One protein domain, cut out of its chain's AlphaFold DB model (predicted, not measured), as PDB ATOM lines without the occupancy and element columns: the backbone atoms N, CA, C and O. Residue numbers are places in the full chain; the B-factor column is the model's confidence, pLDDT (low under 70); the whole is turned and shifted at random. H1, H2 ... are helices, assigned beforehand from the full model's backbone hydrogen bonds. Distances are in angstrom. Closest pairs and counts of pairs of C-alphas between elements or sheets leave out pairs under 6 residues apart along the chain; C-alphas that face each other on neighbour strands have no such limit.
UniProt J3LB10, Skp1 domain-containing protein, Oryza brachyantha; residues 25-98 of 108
ATOM      1  N   ALA A  25      38.125  51.463  -0.395       69.19
ATOM      2  CA  ALA A  25      36.899  50.865   0.127       69.19
ATOM      3  C   ALA A  25      36.341  49.769  -0.795       69.19
ATOM      4  O   ALA A  25      35.903  48.739  -0.308       69.19
ATOM      5  N   ARG A  26      36.412  49.947  -2.121       75.00
ATOM      6  CA  ARG A  26      35.927  48.939  -3.079       75.00
ATOM      7  C   ARG A  26      36.820  47.710  -3.109       75.00
ATOM      8  O   ARG A  26      36.317  46.600  -3.148       75.00
ATOM      9  N   VAL A  27      38.133  47.924  -3.043       81.31
ATOM     10  CA  VAL A  27      39.109  46.830  -2.978       81.31
ATOM     11  C   VAL A  27      38.909  46.014  -1.701       81.31
ATOM     12  O   VAL A  27      38.897  44.790  -1.749       81.31
ATOM     13  N   PHE A  28      38.691  46.693  -0.571       81.12
ATOM     14  CA  PHE A  28      38.388  46.034   0.694       81.12
ATOM     15  C   PHE A  28      37.070  45.254   0.638       81.12
ATOM     16  O   PHE A  28      37.029  44.104   1.071       81.12
ATOM     17  N   ASP A  29      36.008  45.854   0.090       81.31
ATOM     18  CA  ASP A  29      34.718  45.182  -0.076       81.31
ATOM     19  C   ASP A  29      34.871  43.910  -0.933       81.31
ATOM     20  O   ASP A  29      34.334  42.862  -0.575       81.31
ATOM     21  N   ASP A  30      35.650  43.964  -2.019       79.94
ATOM     22  CA  ASP A  30      35.902  42.813  -2.892       79.94
ATOM     23  C   ASP A  30      36.702  41.702  -2.183       79.94
ATOM     24  O   ASP A  30      36.360  40.525  -2.308       79.94
ATOM     25  N   GLU A  31      37.733  42.042  -1.400       82.06
ATOM     26  CA  GLU A  31      38.503  41.063  -0.615       82.06
ATOM     27  C   GLU A  31      37.663  40.412   0.490       82.06
ATOM     28  O   GLU A  31      37.702  39.190   0.669       82.06
ATOM     29  N   LEU A  32      36.872  41.215   1.209       81.00
ATOM     30  CA  LEU A  32      35.980  40.742   2.266       81.00
ATOM     31  C   LEU A  32      34.978  39.721   1.717       81.00
ATOM     32  O   LEU A  32      34.732  38.678   2.327       81.00
ATOM     33  N   MET A  33      34.424  40.014   0.542       79.44
ATOM     34  CA  MET A  33      33.447  39.163  -0.121       79.44
ATOM     35  C   MET A  33      34.093  37.934  -0.774       79.44
ATOM     36  O   MET A  33      33.500  36.858  -0.745       79.44
ATOM     37  N   ALA A  34      35.317  38.035  -1.299       77.12
ATOM     38  CA  ALA A  34      36.044  36.901  -1.874       77.12
ATOM     39  C   ALA A  34      36.485  35.869  -0.821       77.12
ATOM     40  O   ALA A  34      36.456  34.669  -1.092       77.12
ATOM     41  N   GLY A  35      36.861  36.317   0.382       76.81
ATOM     42  CA  GLY A  35      37.298  35.441   1.474       76.81
ATOM     43  C   GLY A  35      36.164  34.757   2.248       76.81
ATOM     44  O   GLY A  35      36.406  33.780   2.957       76.81
ATOM     45  N   ALA A  36      34.926  35.244   2.127       75.75
ATOM     46  CA  ALA A  36      33.789  34.721   2.878       75.75
ATOM     47  C   ALA A  36      33.182  33.466   2.222       75.75
ATOM     48  O   ALA A  36      32.818  33.471   1.043       75.75
ATOM     49  N   GLY A  37      32.980  32.405   3.006       79.50
ATOM     50  CA  GLY A  37      32.152  31.260   2.620       79.50
ATOM     51  C   GLY A  37      30.681  31.651   2.428       79.50
ATOM     52  O   GLY A  37      30.243  32.723   2.853       79.50
ATOM     53  N   VAL A  38      29.896  30.799   1.765       74.88
ATOM     54  CA  VAL A  38      28.475  31.093   1.494       74.88
ATOM     55  C   VAL A  38      27.669  31.197   2.789       74.88
ATOM     56  O   VAL A  38      26.904  32.145   2.937       74.88
ATOM     57  N   ASP A  39      27.927  30.322   3.761       80.31
ATOM     58  CA  ASP A  39      27.262  30.355   5.070       80.31
ATOM     59  C   ASP A  39      27.536  31.667   5.813       80.31
ATOM     60  O   ASP A  39      26.622  32.367   6.245       80.31
ATOM     61  N   THR A  40      28.806  32.076   5.857       82.75
ATOM     62  CA  THR A  40      29.218  33.331   6.496       82.75
ATOM     63  C   THR A  40      28.648  34.564   5.801       82.75
ATOM     64  O   THR A  40      28.380  35.562   6.460       82.75
ATOM     65  N   LEU A  41      28.422  34.507   4.486       83.81
ATOM     66  CA  LEU A  41      27.813  35.598   3.726       83.81
ATOM     67  C   LEU A  41      26.320  35.742   4.064       83.81
ATOM     68  O   LEU A  41      25.820  36.857   4.205       83.81
ATOM     69  N   VAL A  42      25.615  34.617   4.231       81.94
ATOM     70  CA  VAL A  42      24.201  34.595   4.641       81.94
ATOM     71  C   VAL A  42      24.043  35.115   6.068       81.94
ATOM     72  O   VAL A  42      23.155  35.928   6.331       81.94
ATOM     73  N   ASP A  43      24.920  34.708   6.983       84.81
ATOM     74  CA  ASP A  43      24.886  35.198   8.361       84.81
ATOM     75  C   ASP A  43      25.290  36.674   8.461       84.81
ATOM     76  O   ASP A  43      24.664  37.436   9.203       84.81
ATOM     77  N   LEU A  44      26.249  37.124   7.643       85.00
ATOM     78  CA  LEU A  44      26.593  38.539   7.513       85.00
ATOM     79  C   LEU A  44      25.406  39.359   6.997       85.00
ATOM     80  O   LEU A  44      25.131  40.432   7.532       85.00
ATOM     81  N   LEU A  45      24.673  38.854   5.999       85.50
ATOM     82  CA  LEU A  45      23.470  39.505   5.485       85.50
ATOM     83  C   LEU A  45      22.404  39.632   6.580       85.50
ATOM     84  O   LEU A  45      21.881  40.725   6.794       85.50
ATOM     85  N   ARG A  46      22.128  38.553   7.326       84.25
ATOM     86  CA  ARG A  46      21.183  38.569   8.457       84.25
ATOM     87  C   ARG A  46      21.584  39.598   9.518       84.25
ATOM     88  O   ARG A  46      20.739  40.374   9.967       84.25
ATOM     89  N   ALA A  47      22.867  39.649   9.880       87.44
ATOM     90  CA  ALA A  47      23.394  40.623  10.834       87.44
ATOM     91  C   ALA A  47      23.294  42.066  10.305       87.44
ATOM     92  O   ALA A  47      22.878  42.970  11.032       87.44
ATOM     93  N   ALA A  48      23.608  42.291   9.029       87.06
ATOM     94  CA  ALA A  48      23.515  43.601   8.390       87.06
ATOM     95  C   ALA A  48      22.067  44.114   8.327       87.06
ATOM     96  O   ALA A  48      21.819  45.298   8.582       87.06
ATOM     97  N   THR A  49      21.104  43.226   8.049       84.81
ATOM     98  CA  THR A  49      19.670  43.540   8.092       84.81
ATOM     99  C   THR A  49      19.217  43.886   9.512       84.81
ATOM    100  O   THR A  49      18.482  44.858   9.686       84.81
ATOM    101  N   PHE A  50      19.699  43.169  10.532       86.56
ATOM    102  CA  PHE A  50      19.397  43.462  11.938       86.56
ATOM    103  C   PHE A  50      19.931  44.835  12.385       86.56
ATOM    104  O   PHE A  50      19.215  45.602  13.027       86.56
ATOM    105  N   LEU A  51      21.156  45.191  11.987       90.00
ATOM    106  CA  LEU A  51      21.787  46.481  12.305       90.00
ATOM    107  C   LEU A  51      21.284  47.655  11.435       90.00
ATOM    108  O   LEU A  51      21.674  48.797  11.666       90.00
ATOM    109  N   ARG A  52      20.421  47.392  10.440       85.88
ATOM    110  CA  ARG A  52      19.868  48.365   9.473       85.88
ATOM    111  C   ARG A  52      20.929  49.163   8.698       85.88
ATOM    112  O   ARG A  52      20.730  50.339   8.389       85.88
ATOM    113  N   VAL A  53      22.039  48.527   8.322       87.88
ATOM    114  CA  VAL A  53      23.091  49.162   7.505       87.88
ATOM    115  C   VAL A  53      22.840  48.891   6.018       87.88
ATOM    116  O   VAL A  53      23.308  47.894   5.473       87.88
ATOM    117  N   ALA A  54      22.122  49.796   5.345       83.94
ATOM    118  CA  ALA A  54      21.683  49.617   3.951       83.94
ATOM    119  C   ALA A  54      22.829  49.302   2.970       83.94
ATOM    120  O   ALA A  54      22.731  48.372   2.179       83.94
ATOM    121  N   LYS A  55      23.964  50.007   3.078       84.44
ATOM    122  CA  LYS A  55      25.109  49.803   2.171       84.44
ATOM    123  C   LYS A  55      25.709  48.398   2.262       84.44
ATOM    124  O   LYS A  55      26.105  47.840   1.247       84.44
ATOM    125  N   LEU A  56      25.775  47.834   3.470       83.25
ATOM    126  CA  LEU A  56      26.329  46.499   3.691       83.25
ATOM    127  C   LEU A  56      25.372  45.415   3.181       83.25
ATOM    128  O   LEU A  56      25.816  44.430   2.598       83.25
ATOM    129  N   VAL A  57      24.064  45.637   3.344       85.56
ATOM    130  CA  VAL A  57      23.019  44.766   2.787       85.56
ATOM    131  C   VAL A  57      23.104  44.732   1.259       85.56
ATOM    132  O   VAL A  57      23.131  43.648   0.684       85.56
ATOM    133  N   ASP A  58      23.227  45.890   0.604       84.88
ATOM    134  CA  ASP A  58      23.314  45.972  -0.861       84.88
ATOM    135  C   ASP A  58      24.575  45.292  -1.418       84.88
ATOM    136  O   ASP A  58      24.529  44.653  -2.473       84.88
ATOM    137  N   LEU A  59      25.708  45.419  -0.720       85.00
ATOM    138  CA  LEU A  59      26.965  44.768  -1.099       85.00
ATOM    139  C   LEU A  59      26.876  43.245  -0.956       85.00
ATOM    140  O   LEU A  59      27.179  42.526  -1.908       85.00
ATOM    141  N   ALA A  60      26.401  42.757   0.193       83.06
ATOM    142  CA  ALA A  60      26.235  41.327   0.432       83.06
ATOM    143  C   ALA A  60      25.221  40.702  -0.543       83.06
ATOM    144  O   ALA A  60      25.489  39.652  -1.122       83.06
ATOM    145  N   ALA A  61      24.091  41.373  -0.802       83.50
ATOM    146  CA  ALA A  61      23.087  40.912  -1.761       83.50
ATOM    147  C   ALA A  61      23.644  40.823  -3.191       83.50
ATOM    148  O   ALA A  61      23.362  39.865  -3.914       83.50
ATOM    149  N   ARG A  62      24.477  41.790  -3.596       84.56
ATOM    150  CA  ARG A  62      25.137  41.777  -4.907       84.56
ATOM    151  C   ARG A  62      26.108  40.607  -5.046       84.56
ATOM    152  O   ARG A  62      26.123  39.972  -6.098       84.56
ATOM    153  N   GLU A  63      26.887  40.306  -4.009       84.56
ATOM    154  CA  GLU A  63      27.816  39.174  -4.040       84.56
ATOM    155  C   GLU A  63      27.078  37.829  -4.050       84.56
ATOM    156  O   GLU A  63      27.419  36.948  -4.840       84.56
ATOM    157  N   VAL A  64      26.012  37.677  -3.253       80.94
ATOM    158  CA  VAL A  64      25.137  36.492  -3.318       80.94
ATOM    159  C   VAL A  64      24.619  36.303  -4.747       80.94
ATOM    160  O   VAL A  64      24.759  35.221  -5.319       80.94
ATOM    161  N   ALA A  65      24.097  37.367  -5.367       82.44
ATOM    162  CA  ALA A  65      23.611  37.323  -6.744       82.44
ATOM    163  C   ALA A  65      24.720  36.969  -7.749       82.44
ATOM    164  O   ALA A  65      24.487  36.209  -8.692       82.44
ATOM    165  N   ARG A  66      25.947  37.464  -7.544       82.44
ATOM    166  CA  ARG A  66      27.115  37.105  -8.361       82.44
ATOM    167  C   ARG A  66      27.441  35.618  -8.243       82.44
ATOM    168  O   ARG A  66      27.707  34.982  -9.258       82.44
ATOM    169  N   ARG A  67      27.370  35.053  -7.037       77.31
ATOM    170  CA  ARG A  67      27.615  33.624  -6.785       77.31
ATOM    171  C   ARG A  67      26.504  32.713  -7.286       77.31
ATOM    172  O   ARG A  67      26.779  31.531  -7.484       77.31
ATOM    173  N   MET A  68      25.292  33.231  -7.464       76.62
ATOM    174  CA  MET A  68      24.153  32.508  -8.040       76.62
ATOM    175  C   MET A  68      24.111  32.584  -9.571       76.62
ATOM    176  O   MET A  68      23.467  31.757 -10.211       76.62
ATOM    177  N   ARG A  69      24.803  33.553 -10.182       78.50
ATOM    178  CA  ARG A  69      24.807  33.732 -11.636       78.50
ATOM    179  C   ARG A  69      25.448  32.529 -12.335       78.50
ATOM    180  O   ARG A  69      26.599  32.198 -12.068       78.50
ATOM    181  N   GLY A  70      24.713  31.919 -13.264       68.75
ATOM    182  CA  GLY A  70      25.212  30.843 -14.128       68.75
ATOM    183  C   GLY A  70      25.323  29.467 -13.469       68.75
ATOM    184  O   GLY A  70      25.793  28.540 -14.120       68.75
ATOM    185  N   LYS A  71      24.893  29.317 -12.209       74.56
ATOM    186  CA  LYS A  71      24.784  28.002 -11.566       74.56
ATOM    187  C   LYS A  71      23.453  27.355 -11.906       74.56
ATOM    188  O   LYS A  71      22.427  28.029 -11.990       74.56
ATOM    189  N   THR A  72      23.470  26.038 -12.054       73.44
ATOM    190  CA  THR A  72      22.239  25.257 -12.186       73.44
ATOM    191  C   THR A  72      21.471  25.248 -10.861       73.44
ATOM    192  O   THR A  72      22.002  25.568  -9.787       73.44
ATOM    193  N   VAL A  73      20.181  24.917 -10.919       66.56
ATOM    194  CA  VAL A  73      19.306  24.885  -9.737       66.56
ATOM    195  C   VAL A  73      19.819  23.856  -8.724       66.56
ATOM    196  O   VAL A  73      19.773  24.078  -7.516       66.56
ATOM    197  N   GLU A  74      20.372  22.756  -9.215       69.12
ATOM    198  CA  GLU A  74      20.955  21.666  -8.446       69.12
ATOM    199  C   GLU A  74      22.227  22.109  -7.704       69.12
ATOM    200  O   GLU A  74      22.364  21.862  -6.505       69.12
ATOM    201  N   GLU A  75      23.123  22.837  -8.374       69.62
ATOM    202  CA  GLU A  75      24.342  23.387  -7.765       69.62
ATOM    203  C   GLU A  75      24.034  24.497  -6.762       69.62
ATOM    204  O   GLU A  75      24.682  24.597  -5.724       69.62
ATOM    205  N   THR A  76      23.018  25.314  -7.042       72.50
ATOM    206  CA  THR A  76      22.552  26.351  -6.118       72.50
ATOM    207  C   THR A  76      21.987  25.718  -4.844       72.50
ATOM    208  O   THR A  76      22.323  26.150  -3.743       72.50
ATOM    209  N   ARG A  77      21.200  24.639  -4.961       72.12
ATOM    210  CA  ARG A  77      20.697  23.881  -3.799       72.12
ATOM    211  C   ARG A  77      21.829  23.281  -2.969       72.12
ATOM    212  O   ARG A  77      21.802  23.404  -1.747       72.12
ATOM    213  N   ALA A  78      22.831  22.691  -3.623       69.44
ATOM    214  CA  ALA A  78      24.009  22.149  -2.947       69.44
ATOM    215  C   ALA A  78      24.819  23.245  -2.233       69.44
ATOM    216  O   ALA A  78      25.258  23.050  -1.103       69.44
ATOM    217  N   LEU A  79      24.965  24.412  -2.864       67.38
ATOM    218  CA  LEU A  79      25.714  25.547  -2.330       67.38
ATOM    219  C   LEU A  79      25.074  26.162  -1.078       67.38
ATOM    220  O   LEU A  79      25.792  26.603  -0.190       67.38
ATOM    221  N   PHE A  80      23.742  26.203  -1.018       66.38
ATOM    222  CA  PHE A  80      23.000  26.739   0.130       66.38
ATOM    223  C   PHE A  80      22.586  25.662   1.145       66.38
ATOM    224  O   PHE A  80      21.856  25.964   2.088       66.38
ATOM    225  N   GLY A  81      23.014  24.406   0.958       65.25
ATOM    226  CA  GLY A  81      22.695  23.303   1.870       65.25
ATOM    227  C   GLY A  81      21.195  23.006   1.988       65.25
ATOM    228  O   GLY A  81      20.748  22.461   2.996       65.25
ATOM    229  N   ILE A  82      20.400  23.380   0.979       69.94
ATOM    230  CA  ILE A  82      18.946  23.207   0.993       69.94
ATOM    231  C   ILE A  82      18.624  21.778   0.551       69.94
ATOM    232  O   ILE A  82      18.991  21.356  -0.549       69.94
ATOM    233  N   ARG A  83      17.916  21.025   1.405       53.66
ATOM    234  CA  ARG A  83      17.404  19.693   1.061       53.66
ATOM    235  C   ARG A  83      16.433  19.825  -0.118       53.66
ATOM    236  O   ARG A  83      15.539  20.660  -0.101       53.66
ATOM    237  N   SER A  84      16.643  19.032  -1.167       59.91
ATOM    238  CA  SER A  84      15.757  19.032  -2.334       59.91
ATOM    239  C   SER A  84      14.420  18.389  -1.972       59.91
ATOM    240  O   SER A  84      14.366  17.175  -1.782       59.91
ATOM    241  N   ASP A  85      13.362  19.194  -1.928       59.03
ATOM    242  CA  ASP A  85      12.007  18.740  -1.581       59.03
ATOM    243  C   ASP A  85      11.160  18.354  -2.811       59.03
ATOM    244  O   ASP A  85      10.021  17.924  -2.665       59.03
ATOM    245  N   TYR A  86      11.715  18.472  -4.023       54.62
ATOM    246  CA  TYR A  86      11.006  18.160  -5.267       54.62
ATOM    247  C   TYR A  86      11.120  16.686  -5.648       54.62
ATOM    248  O   TYR A  86      12.223  16.126  -5.715       54.62
ATOM    249  N   THR A  87       9.986  16.071  -5.979       57.62
ATOM    250  CA  THR A  87       9.965  14.765  -6.640       57.62
ATOM    251  C   THR A  87      10.347  14.905  -8.115       57.62
ATOM    252  O   THR A  87      10.174  15.956  -8.728       57.62
ATOM    253  N   LYS A  88      10.901  13.842  -8.717       57.06
ATOM    254  CA  LYS A  88      11.390  13.868 -10.114       57.06
ATOM    255  C   LYS A  88      10.327  14.318 -11.126       57.06
ATOM    256  O   LYS A  88      10.684  14.867 -12.157       57.06
ATOM    257  N   GLN A  89       9.056  14.082 -10.817       58.44
ATOM    258  CA  GLN A  89       7.917  14.422 -11.663       58.44
ATOM    259  C   GLN A  89       7.665  15.939 -11.678       58.44
ATOM    260  O   GLN A  89       7.562  16.533 -12.742       58.44
ATOM    261  N   GLU A  90       7.739  16.589 -10.516       61.03
ATOM    262  CA  GLU A  90       7.584  18.043 -10.392       61.03
ATOM    263  C   GLU A  90       8.761  18.811 -11.015       61.03
ATOM    264  O   GLU A  90       8.580  19.904 -11.534       61.03
ATOM    265  N   VAL A  91       9.978  18.251 -11.007       59.03
ATOM    266  CA  VAL A  91      11.137  18.876 -11.677       59.03
ATOM    267  C   VAL A  91      10.962  18.902 -13.199       59.03
ATOM    268  O   VAL A  91      11.391  19.859 -13.840       59.03
ATOM    269  N   GLU A  92      10.338  17.871 -13.773       60.19
ATOM    270  CA  GLU A  92      10.035  17.795 -15.207       60.19
ATOM    271  C   GLU A  92       8.939  18.803 -15.584       60.19
ATOM    272  O   GLU A  92       9.099  19.561 -16.539       60.19
ATOM    273  N   ASP A  93       7.878  18.893 -14.778       61.09
ATOM    274  CA  ASP A  93       6.799  19.866 -14.973       61.09
ATOM    275  C   ASP A  93       7.319  21.308 -14.847       61.09
ATOM    276  O   ASP A  93       7.070  22.140 -15.718       61.09
ATOM    277  N   ILE A  94       8.174  21.584 -13.856       63.81
ATOM    278  CA  ILE A  94       8.837  22.887 -13.690       63.81
ATOM    279  C   ILE A  94       9.769  23.205 -14.870       63.81
ATOM    280  O   ILE A  94       9.853  24.359 -15.286       63.81
ATOM    281  N   ARG A  95      10.474  22.219 -15.445       63.03
ATOM    282  CA  ARG A  95      11.307  22.437 -16.646       63.03
ATOM    283  C   ARG A  95      10.468  22.786 -17.872       63.03
ATOM    284  O   ARG A  95      10.887  23.629 -18.664       63.03
ATOM    285  N   ASN A  96       9.288  22.185 -18.000       61.56
ATOM    286  CA  ASN A  96       8.349  22.508 -19.070       61.56
ATOM    287  C   ASN A  96       7.733  23.908 -18.874       61.56
ATOM    288  O   ASN A  96       7.650  24.683 -19.831       61.56
ATOM    289  N   GLU A  97       7.390  24.278 -17.637       58.72
ATOM    290  CA  GLU A  97       6.785  25.575 -17.293       58.72
ATOM    291  C   GLU A  97       7.777  26.753 -17.312       58.72
ATOM    292  O   GLU A  97       7.428  27.855 -17.734       58.72
ATOM    293  N   ILE A  98       9.030  26.538 -16.898       58.06
ATOM    294  CA  ILE A  98      10.096  27.559 -16.852       58.06
ATOM    295  C   ILE A  98      10.922  27.573 -18.153       58.06
ATOM    296  O   ILE A  98      11.924  28.276 -18.260       58.06
TER     297      ILE A  98
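What this domain is: This is residues 25 to 98 of the 108 residues of the protein "Skp1 domain-containing protein" of Oryza brachyantha (UniProt J3LB10). Two helices, H2 and H3, fold back on each other as a helical hairpin, with H1 slanting past one side of H3. Beyond the hairpin the chain trails off through the short helix H4 to H5 at the far end, where residues 87 to 93 stick out. The printed part has 74 residues with five named helices, H1 to H5 in chain order, and no named strand; its class is all helix. It is loose, with a radius of gyration of the C-alphas of 15.4 A, and elongated, spanning 47 by 24 by 20 A.

How they stand to each other: Start with H1, residues 25 to 35, and look across to H3, residues 54 to 68. They only just touch, with 3 pairs of C-alphas within 8 A, H3 by residues 59 to 63 alone; the closest C-alphas, of Met 33 and Glu 63, are 6.9 A apart. Their lines stand at a steep tilt of 46 degrees, the same way. H2, residues 38 to 50, forms a hairpin with H3: they touch, closest at the C-alphas of Ala 48 and Val 57, 5.7 A apart, at a shallow tilt of 25 degrees, opposite ways. H4, residues 73 to 79, is close to H3 but not clearly touching; their closest C-alphas, of Met 68 and Thr 76, are 6.6 A apart. H5, residues 88 to 97, is apart from H1, H2, H3 and H4. In H1, H2, H3, H4 and H5 every O i to N i+4 pair is within hydrogen-bond range.

Where its parts are: Find C-alpha 25 at (36.899, 50.865, 0.127); from there H1 runs 15.5 A. H2 measures 18.6 A, and H3 runs 21.0 A from C-alpha 54 at (21.683, 49.617, 3.951). H4 measures 9.8 A; H5 runs 14.5 A to C-alpha 97 at (6.785, 25.575, -17.293).

The domain as a whole: The C-alphas farthest apart, of Ala 25 and Gln 89, are 48.0 A apart. The printed part has no cut. No link is long. Confidence is under 70 at residues 25, 70, 73 to 75 and 78 to 98.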